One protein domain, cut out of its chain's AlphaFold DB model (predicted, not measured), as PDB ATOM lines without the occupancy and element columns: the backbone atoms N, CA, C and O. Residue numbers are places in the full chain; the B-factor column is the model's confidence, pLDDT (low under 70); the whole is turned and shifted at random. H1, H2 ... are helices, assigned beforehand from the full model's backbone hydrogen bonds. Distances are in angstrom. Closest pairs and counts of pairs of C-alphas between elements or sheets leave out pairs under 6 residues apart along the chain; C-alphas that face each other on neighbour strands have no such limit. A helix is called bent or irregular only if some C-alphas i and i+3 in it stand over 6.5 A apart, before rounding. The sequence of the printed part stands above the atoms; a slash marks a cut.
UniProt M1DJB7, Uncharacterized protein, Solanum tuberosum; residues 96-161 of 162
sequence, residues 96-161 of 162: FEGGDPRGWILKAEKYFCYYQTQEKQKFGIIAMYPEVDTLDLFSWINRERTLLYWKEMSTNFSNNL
ATOM      1  N   PHE A  96      25.001 -54.964  36.288       72.25
ATOM      2  CA  PHE A  96      25.783 -53.866  36.840       72.25
ATOM      3  C   PHE A  96      26.913 -54.459  37.680       72.25
ATOM      4  O   PHE A  96      26.654 -55.061  38.713       72.25
ATOM      5  N   GLU A  97      28.152 -54.301  37.224       71.06
ATOM      6  CA  GLU A  97      29.353 -54.854  37.874       71.06
ATOM      7  C   GLU A  97      30.097 -53.793  38.714       71.06
ATOM      8  O   GLU A  97      31.323 -53.758  38.726       71.06
ATOM      9  N   GLY A  98      29.382 -52.851  39.346       63.88
ATOM     10  CA  GLY A  98      30.010 -51.807  40.181       63.88
ATOM     11  C   GLY A  98      30.841 -50.761  39.415       63.88
ATOM     12  O   GLY A  98      31.596 -49.999  40.011       63.88
ATOM     13  N   GLY A  99      30.729 -50.726  38.082       73.69
ATOM     14  CA  GLY A  99      31.421 -49.776  37.206       73.69
ATOM     15  C   GLY A  99      30.680 -48.445  37.027       73.69
ATOM     16  O   GLY A  99      29.905 -48.022  37.879       73.69
ATOM     17  N   ASP A 100      30.893 -47.777  35.887       76.00
ATOM     18  CA  ASP A 100      30.220 -46.512  35.558       76.00
ATOM     19  C   ASP A 100      28.684 -46.685  35.453       76.00
ATOM     20  O   ASP A 100      28.199 -47.329  34.508       76.00
ATOM     21  N   PRO A 101      27.894 -46.077  36.365       74.62
ATOM     22  CA  PRO A 101      26.434 -46.140  36.335       74.62
ATOM     23  C   PRO A 101      25.847 -45.564  35.048       74.62
ATOM     24  O   PRO A 101      24.829 -46.057  34.557       74.62
ATOM     25  N   ARG A 102      26.500 -44.558  34.450       77.44
ATOM     26  CA  ARG A 102      26.037 -43.942  33.197       77.44
ATOM     27  C   ARG A 102      26.177 -44.910  32.026       77.44
ATOM     28  O   ARG A 102      25.247 -45.062  31.234       77.44
ATOM     29  N   GLY A 103      27.302 -45.620  31.953       80.81
ATOM     30  CA  GLY A 103      27.521 -46.688  30.980       80.81
ATOM     31  C   GLY A 103      26.502 -47.826  31.097       80.81
ATOM     32  O   GLY A 103      26.053 -48.353  30.074       80.81
ATOM     33  N   TRP A 104      26.092 -48.184  32.318       83.00
ATOM     34  CA  TRP A 104      25.040 -49.183  32.534       83.00
ATOM     35  C   TRP A 104      23.665 -48.697  32.063       83.00
ATOM     36  O   TRP A 104      23.001 -49.417  31.315       83.00
ATOM     37  N   ILE A 105      23.278 -47.459  32.395       82.12
ATOM     38  CA  ILE A 105      22.014 -46.855  31.939       82.12
ATOM     39  C   ILE A 105      21.935 -46.865  30.407       82.12
ATOM     40  O   ILE A 105      20.945 -47.332  29.851       82.12
ATOM     41  N   LEU A 106      23.001 -46.460  29.713       81.06
ATOM     42  CA  LEU A 106      23.043 -46.467  28.245       81.06
ATOM     43  C   LEU A 106      22.894 -47.876  27.646       81.06
ATOM     44  O   LEU A 106      22.271 -48.053  26.595       81.06
ATOM     45  N   LYS A 107      23.462 -48.903  28.290       81.38
ATOM     46  CA  LYS A 107      23.271 -50.302  27.873       81.38
ATOM     47  C   LYS A 107      21.831 -50.765  28.124       81.38
ATOM     48  O   LYS A 107      21.265 -51.437  27.262       81.38
ATOM     49  N   ALA A 108      21.234 -50.389  29.255       80.81
ATOM     50  CA  ALA A 108      19.849 -50.718  29.590       80.81
ATOM     51  C   ALA A 108      18.859 -50.020  28.641       80.81
ATOM     52  O   ALA A 108      17.916 -50.644  28.161       80.81
ATOM     53  N   GLU A 109      19.105 -48.761  28.278       81.44
ATOM     54  CA  GLU A 109      18.324 -48.044  27.266       81.44
ATOM     55  C   GLU A 109      18.399 -48.731  25.904       81.44
ATOM     56  O   GLU A 109      17.363 -48.979  25.285       81.44
ATOM     57  N   LYS A 110      19.601 -49.130  25.467       80.94
ATOM     58  CA  LYS A 110      19.763 -49.922  24.240       80.94
ATOM     59  C   LYS A 110      18.979 -51.231  24.298       80.94
ATOM     60  O   LYS A 110      18.346 -51.576  23.305       80.94
ATOM     61  N   TYR A 111      18.970 -51.921  25.439       81.75
ATOM     62  CA  TYR A 111      18.164 -53.126  25.637       81.75
ATOM     63  C   TYR A 111      16.664 -52.827  25.498       81.75
ATOM     64  O   TYR A 111      15.976 -53.467  24.703       81.75
ATOM     65  N   PHE A 112      16.143 -51.818  26.203       82.62
ATOM     66  CA  PHE A 112      14.716 -51.488  26.143       82.62
ATOM     67  C   PHE A 112      14.277 -51.034  24.762       82.62
ATOM     68  O   PHE A 112      13.185 -51.379  24.315       82.62
ATOM     69  N   CYS A 113      15.120 -50.288  24.063       77.81
ATOM     70  CA  CYS A 113      14.800 -49.863  22.718       77.81
ATOM     71  C   CYS A 113      14.968 -50.998  21.697       77.81
ATOM     72  O   CYS A 113      14.181 -51.066  20.752       77.81
ATOM     73  N   TYR A 114      15.903 -51.931  21.917       76.31
ATOM     74  CA  TYR A 114      15.981 -53.174  21.154       76.31
ATOM     75  C   TYR A 114      14.680 -53.963  21.324       76.31
ATOM     76  O   TYR A 114      14.017 -54.250  20.335       76.31
ATOM     77  N   TYR A 115      14.215 -54.236  22.542       79.44
ATOM     78  CA  TYR A 115      12.972 -54.992  22.770       79.44
ATOM     79  C   TYR A 115      11.678 -54.172  22.638       79.44
ATOM     80  O   TYR A 115      10.599 -54.727  22.814       79.44
ATOM     81  N   GLN A 116      11.759 -52.879  22.296       74.44
ATOM     82  CA  GLN A 116      10.615 -51.951  22.262       74.44
ATOM     83  C   GLN A 116       9.780 -51.999  23.554       74.44
ATOM     84  O   GLN A 116       8.551 -51.919  23.545       74.44
ATOM     85  N   THR A 117      10.464 -52.148  24.686       76.94
ATOM     86  CA  THR A 117       9.846 -52.237  26.001       76.94
ATOM     87  C   THR A 117       9.147 -50.925  26.337       76.94
ATOM     88  O   THR A 117       9.767 -49.857  26.366       76.94
ATOM     89  N   GLN A 118       7.851 -51.014  26.639       74.00
ATOM     90  CA  GLN A 118       7.067 -49.866  27.082       74.00
ATOM     91  C   GLN A 118       7.623 -49.313  28.391       74.00
ATOM     92  O   GLN A 118       8.020 -50.072  29.270       74.00
ATOM     93  N   GLU A 119       7.591 -47.992  28.562       72.00
ATOM     94  CA  GLU A 119       8.126 -47.319  29.752       72.00
ATOM     95  C   GLU A 119       7.564 -47.878  31.069       72.00
ATOM     96  O   GLU A 119       8.314 -48.122  32.012       72.00
ATOM     97  N   LYS A 120       6.271 -48.224  31.082       75.94
ATOM     98  CA  LYS A 120       5.589 -48.864  32.219       75.94
ATOM     99  C   LYS A 120       6.186 -50.224  32.601       75.94
ATOM    100  O   LYS A 120       6.142 -50.610  33.763       75.94
ATOM    101  N   GLN A 121       6.735 -50.951  31.631       75.88
ATOM    102  CA  GLN A 121       7.335 -52.272  31.827       75.88
ATOM    103  C   GLN A 121       8.837 -52.198  32.117       75.88
ATOM    104  O   GLN A 121       9.376 -53.135  32.702       75.88
ATOM    105  N   LYS A 122       9.510 -51.090  31.768       81.19
ATOM    106  CA  LYS A 122      10.947 -50.904  32.030       81.19
ATOM    107  C   LYS A 122      11.260 -51.056  33.517       81.19
ATOM    108  O   LYS A 122      12.138 -51.831  33.868       81.19
ATOM    109  N   PHE A 123      10.496 -50.390  34.384       76.62
ATOM    110  CA  PHE A 123      10.676 -50.483  35.837       76.62
ATOM    111  C   PHE A 123      10.465 -51.898  36.373       76.62
ATOM    112  O   PHE A 123      11.257 -52.354  37.190       76.62
ATOM    113  N   GLY A 124       9.442 -52.609  35.887       76.62
ATOM    114  CA  GLY A 124       9.197 -53.998  36.281       76.62
ATOM    115  C   GLY A 124      10.348 -54.922  35.886       76.62
ATOM    116  O   GLY A 124      10.760 -55.760  36.679       76.62
ATOM    117  N   ILE A 125      10.918 -54.717  34.696       76.00
ATOM    118  CA  ILE A 125      12.083 -55.474  34.231       76.00
ATOM    119  C   ILE A 125      13.309 -55.142  35.083       76.00
ATOM    120  O   ILE A 125      13.920 -56.065  35.602       76.00
ATOM    121  N   ILE A 126      13.633 -53.863  35.302       79.56
ATOM    122  CA  ILE A 126      14.765 -53.456  36.159       79.56
ATOM    123  C   ILE A 126      14.628 -54.063  37.562       79.56
ATOM    124  O   ILE A 126      15.593 -54.608  38.086       79.56
ATOM    125  N   ALA A 127      13.427 -54.019  38.144       71.25
ATOM    126  CA  ALA A 127      13.153 -54.571  39.470       71.25
ATOM    127  C   ALA A 127      13.264 -56.105  39.527       71.25
ATOM    128  O   ALA A 127      13.612 -56.652  40.570       71.25
ATOM    129  N   MET A 128      12.995 -56.799  38.416       72.69
ATOM    130  CA  MET A 128      13.143 -58.254  38.294       72.69
ATOM    131  C   MET A 128      14.608 -58.699  38.156       72.69
ATOM    132  O   MET A 128      14.886 -59.887  38.300       72.69
ATOM    133  N   TYR A 129      15.549 -57.773  37.940       71.06
ATOM    134  CA  TYR A 129      16.992 -58.036  37.944       71.06
ATOM    135  C   TYR A 129      17.678 -57.485  39.218       71.06
ATOM    136  O   TYR A 129      18.521 -56.590  39.119       71.06
ATOM    137  N   PRO A 130      17.375 -58.016  40.425       57.94
ATOM    138  CA  PRO A 130      17.975 -57.575  41.687       57.94
ATOM    139  C   PRO A 130      19.404 -58.102  41.922       57.94
ATOM    140  O   PRO A 130      19.965 -57.868  42.981       57.94
ATOM    141  N   GLU A 131      20.006 -58.794  40.952       57.19
ATOM    142  CA  GLU A 131      21.404 -59.268  40.998       57.19
ATOM    143  C   GLU A 131      22.433 -58.166  40.687       57.19
ATOM    144  O   GLU A 131      23.634 -58.408  40.615       57.19
ATOM    145  N   VAL A 132      21.946 -56.950  40.465       55.03
ATOM    146  CA  VAL A 132      22.723 -55.716  40.461       55.03
ATOM    147  C   VAL A 132      23.014 -55.366  41.920       55.03
ATOM    148  O   VAL A 132      22.096 -55.445  42.739       55.03
ATOM    149  N   ASP A 133      24.226 -54.907  42.243       63.09
ATOM    150  CA  ASP A 133      24.499 -54.138  43.467       63.09
ATOM    151  C   ASP A 133      23.688 -52.829  43.423       63.09
ATOM    152  O   ASP A 133      24.186 -51.719  43.236       63.09
ATOM    153  N   THR A 134      22.369 -52.967  43.537       63.22
ATOM    154  CA  THR A 134      21.360 -51.910  43.509       63.22
ATOM    155  C   THR A 134      21.634 -50.894  44.601       63.22
ATOM    156  O   THR A 134      21.279 -49.730  44.442       63.22
ATOM    157  N   LEU A 135      22.329 -51.311  45.663       65.94
ATOM    158  CA  LEU A 135      22.837 -50.453  46.717       65.94
ATOM    159  C   LEU A 135      23.804 -49.390  46.179       65.94
ATOM    160  O   LEU A 135      23.673 -48.228  46.556       65.94
ATOM    161  N   ASP A 136      24.718 -49.742  45.274       69.19
ATOM    162  CA  ASP A 136      25.705 -48.810  44.717       69.19
ATOM    163  C   ASP A 136      25.062 -47.850  43.721       69.19
ATOM    164  O   ASP A 136      25.299 -46.639  43.772       69.19
ATOM    165  N   LEU A 137      24.170 -48.359  42.866       70.12
ATOM    166  CA  LEU A 137      23.392 -47.519  41.956       70.12
ATOM    167  C   LEU A 137      22.481 -46.555  42.731       70.12
ATOM    168  O   LEU A 137      22.433 -45.366  42.419       70.12
ATOM    169  N   PHE A 138      21.787 -47.037  43.764       68.81
ATOM    170  CA  PHE A 138      20.917 -46.220  44.612       68.81
ATOM    171  C   PHE A 138      21.713 -45.195  45.426       68.81
ATOM    172  O   PHE A 138      21.323 -44.028  45.499       68.81
ATOM    173  N   SER A 139      22.862 -45.590  45.979       73.50
ATOM    174  CA  SER A 139      23.777 -44.687  46.687       73.50
ATOM    175  C   SER A 139      24.316 -43.598  45.763       73.50
ATOM    176  O   SER A 139      24.376 -42.434  46.162       73.50
ATOM    177  N   TRP A 140      24.641 -43.932  44.511       74.56
ATOM    178  CA  TRP A 140      25.039 -42.953  43.501       74.56
ATOM    179  C   TRP A 140      23.895 -42.009  43.110       74.56
ATOM    180  O   TRP A 140      24.094 -40.795  43.121       74.56
ATOM    181  N   ILE A 141      22.694 -42.532  42.826       73.75
ATOM    182  CA  ILE A 141      21.510 -41.714  42.500       73.75
ATOM    183  C   ILE A 141      21.217 -40.732  43.637       73.75
ATOM    184  O   ILE A 141      20.980 -39.549  43.387       73.75
ATOM    185  N   ASN A 142      21.262 -41.201  44.884       75.75
ATOM    186  CA  ASN A 142      21.069 -40.336  46.039       75.75
ATOM    187  C   ASN A 142      22.173 -39.284  46.129       75.75
ATOM    188  O   ASN A 142      21.846 -38.110  46.263       75.75
ATOM    189  N   ARG A 143      23.447 -39.664  45.959       75.44
ATOM    190  CA  ARG A 143      24.573 -38.718  45.971       75.44
ATOM    191  C   ARG A 143      24.425 -37.630  44.907       75.44
ATOM    192  O   ARG A 143      24.604 -36.458  45.221       75.44
ATOM    193  N   GLU A 144      24.062 -37.989  43.678       74.25
ATOM    194  CA  GLU A 144      23.868 -37.027  42.584       74.25
ATOM    195  C   GLU A 144      22.701 -36.069  42.877       74.25
ATOM    196  O   GLU A 144      22.828 -34.856  42.699       74.25
ATOM    197  N   ARG A 145      21.582 -36.576  43.416       74.81
ATOM    198  CA  ARG A 145      20.452 -35.731  43.842       74.81
ATOM    199  C   ARG A 145      20.841 -34.783  44.975       74.81
ATOM    200  O   ARG A 145      20.432 -33.624  44.955       74.81
ATOM    201  N   THR A 146      21.640 -35.244  45.939       73.31
ATOM    202  CA  THR A 146      22.138 -34.395  47.031       73.31
ATOM    203  C   THR A 146      23.063 -33.294  46.509       73.31
ATOM    204  O   THR A 146      22.961 -32.156  46.961       73.31
ATOM    205  N   LEU A 147      23.922 -33.592  45.528       69.69
ATOM    206  CA  LEU A 147      24.812 -32.602  44.911       69.69
ATOM    207  C   LEU A 147      24.041 -31.532  44.125       69.69
ATOM    208  O   LEU A 147      24.367 -30.348  44.231       69.69
ATOM    209  N   LEU A 148      23.005 -31.923  43.378       71.62
ATOM    210  CA  LEU A 148      22.136 -30.983  42.659       71.62
ATOM    211  C   LEU A 148      21.377 -30.065  43.626       71.62
ATOM    212  O   LEU A 148      21.390 -28.848  43.444       71.62
ATOM    213  N   TYR A 149      20.813 -30.634  44.695       74.00
ATOM    214  CA  TYR A 149      20.143 -29.873  45.753       74.00
ATOM    215  C   TYR A 149      21.091 -28.880  46.441       74.00
ATOM    216  O   TYR A 149      20.746 -27.717  46.641       74.00
ATOM    217  N   TRP A 150      22.313 -29.311  46.764       70.94
ATOM    218  CA  TRP A 150      23.306 -28.454  47.409       70.94
ATOM    219  C   TRP A 150      23.748 -27.286  46.521       70.94
ATOM    220  O   TRP A 150      23.908 -26.159  46.997       70.94
ATOM    221  N   LYS A 151      23.916 -27.536  45.217       75.88
ATOM    222  CA  LYS A 151      24.255 -26.499  44.238       75.88
ATOM    223  C   LYS A 151      23.150 -25.447  44.146       75.88
ATOM    224  O   LYS A 151      23.451 -24.261  44.202       75.88
ATOM    225  N   GLU A 152      21.896 -25.885  44.066       77.06
ATOM    226  CA  GLU A 152      20.725 -25.007  43.999       77.06
ATOM    227  C   GLU A 152      20.540 -24.193  45.291       77.06
ATOM    228  O   GLU A 152      20.322 -22.980  45.251       77.06
ATOM    229  N   MET A 153      20.722 -24.829  46.450       74.06
ATOM    230  CA  MET A 153      20.716 -24.149  47.745       74.06
ATOM    231  C   MET A 153      21.812 -23.079  47.823       74.06
ATOM    232  O   MET A 153      21.533 -21.949  48.217       74.06
ATOM    233  N   SER A 154      23.036 -23.404  47.402       77.00
ATOM    234  CA  SER A 154      24.168 -22.470  47.437       77.00
ATOM    235  C   SER A 154      23.946 -21.264  46.519       77.00
ATOM    236  O   SER A 154      24.233 -20.136  46.916       77.00
ATOM    237  N   THR A 155      23.380 -21.474  45.325       80.81
ATOM    238  CA  THR A 155      23.026 -20.376  44.410       80.81
ATOM    239  C   THR A 155      21.893 -19.513  44.953       80.81
ATOM    240  O   THR A 155      21.930 -18.291  44.839       80.81
ATOM    241  N   ASN A 156      20.891 -20.120  45.590       76.44
ATOM    242  CA  ASN A 156      19.789 -19.369  46.190       76.44
ATOM    243  C   ASN A 156      20.264 -18.525  47.375       76.44
ATOM    244  O   ASN A 156      19.792 -17.402  47.557       76.44
ATOM    245  N   PHE A 157      21.224 -19.042  48.146       76.44
ATOM    246  CA  PHE A 157      21.825 -18.330  49.266       76.44
ATOM    247  C   PHE A 157      22.674 -17.143  48.793       76.44
ATOM    248  O   PHE A 157      22.518 -16.046  49.318       76.44
ATOM    249  N   SER A 158      23.504 -17.316  47.757       74.88
ATOM    250  CA  SER A 158      24.281 -16.204  47.189       74.88
ATOM    251  C   SER A 158      23.396 -15.117  46.576       74.88
ATOM    252  O   SER A 158      23.700 -13.938  46.709       74.88
ATOM    253  N   ASN A 159      22.286 -15.501  45.942       75.00
ATOM    254  CA  ASN A 159      21.369 -14.563  45.292       75.00
ATOM    255  C   ASN A 159      20.473 -13.795  46.281       75.00
ATOM    256  O   ASN A 159      19.944 -12.756  45.915       75.00
ATOM    257  N   ASN A 160      20.284 -14.290  47.511       66.75
ATOM    258  CA  ASN A 160      19.542 -13.589  48.576       66.75
ATOM    259  C   ASN A 160      20.418 -12.647  49.422       66.75
ATOM    260  O   ASN A 160      19.893 -11.928  50.268       66.75
ATOM    261  N   LEU A 161      21.741 -12.687  49.241       60.22
ATOM    262  CA  LEU A 161      22.721 -11.894  49.992       60.22
ATOM    263  C   LEU A 161      23.312 -10.723  49.182       60.22
ATOM    264  O   LEU A 161      24.235 -10.066  49.665       60.22
TER     265      LEU A 161
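AT A GLANCE: This is residues 96 to 161 of the 162 residues of an uncharacterized protein of Solanum tuberosum (UniProt M1DJB7). A long straight helix, H3, sticks out as an arm with residues 142 to 161 from a small, loosely joined head. In the head, H1 and the shorter H2 make an open V joined by a tight link, and the first turns of H3 come near the beginning of H1, at the wide end of the V. The printed part has 66 residues with three named helices, in the order H1, H2, H3 along the chain, and no named strand; the class is all helix. The whole is only just loose, close to extended, with a radius of gyration of the C-alphas of 16.3 A, and it spans 52 by 24 by 18 A, the arm making the length.

HOW THE PARTS SIT: The longest helix is H3, residues 134 to 159, and its residues 142 to 159 stand free. Near its other end it is close to H1, residues 101 to 114, but not clearly touching it: the closest C-alphas, those of Pro 101 and Leu 137, are 6.5 A apart. These two helices run opposite ways at a steep tilt of 67 degrees, only just short of about perpendicular, and their centres are 23.0 A apart. H1 is also close to H2, residues 119 to 128, but not clearly touching it, the closest C-alphas being those of Phe 112 and Lys 122, 7.0 A apart. H1 and H2 run opposite ways at a steep tilt of 60 degrees, with 12.8 A from centre to centre. H2 and H3 are apart, although they follow each other in the chain. In H1 and H3 every O i to N i+4 pair is within hydrogen-bond range; in H2 it is 4 of 6.

IN THESE COORDINATES: H3 has 26 residues and measures 37.4 A from its first C-alpha, Thr 134 at (21.360, -51.910, 43.509), to its last, Asn 159 at (21.369, -14.563, 45.292). H1 has 14 residues, begins with the C-alpha of Pro 101 at (26.434, -46.140, 36.335) and measures 19.7 A. H2 has 10 residues and measures 14.8 A; it is neither bent nor irregular, but only just: C-alphas 120 and 123 are 6.4 A apart.

THE WHOLE: The two C-alphas farthest apart are those of Tyr 115 and Leu 161, 51.9 A. Without residues 142 to 161 the body has 46 residues and spans 27 by 18 by 17 A, with a radius of gyration of 10.7 A. The printed part runs from 96 to 161 and has no cut. Both links, H1 to H2 with 4 residues and H2 to H3 with 5, are tight. The mean pLDDT of the printed part is 73.9, and 12 residues are under 70: residue 98, residues 130 to 136, residue 138, residue 147 and residues 160 to 161.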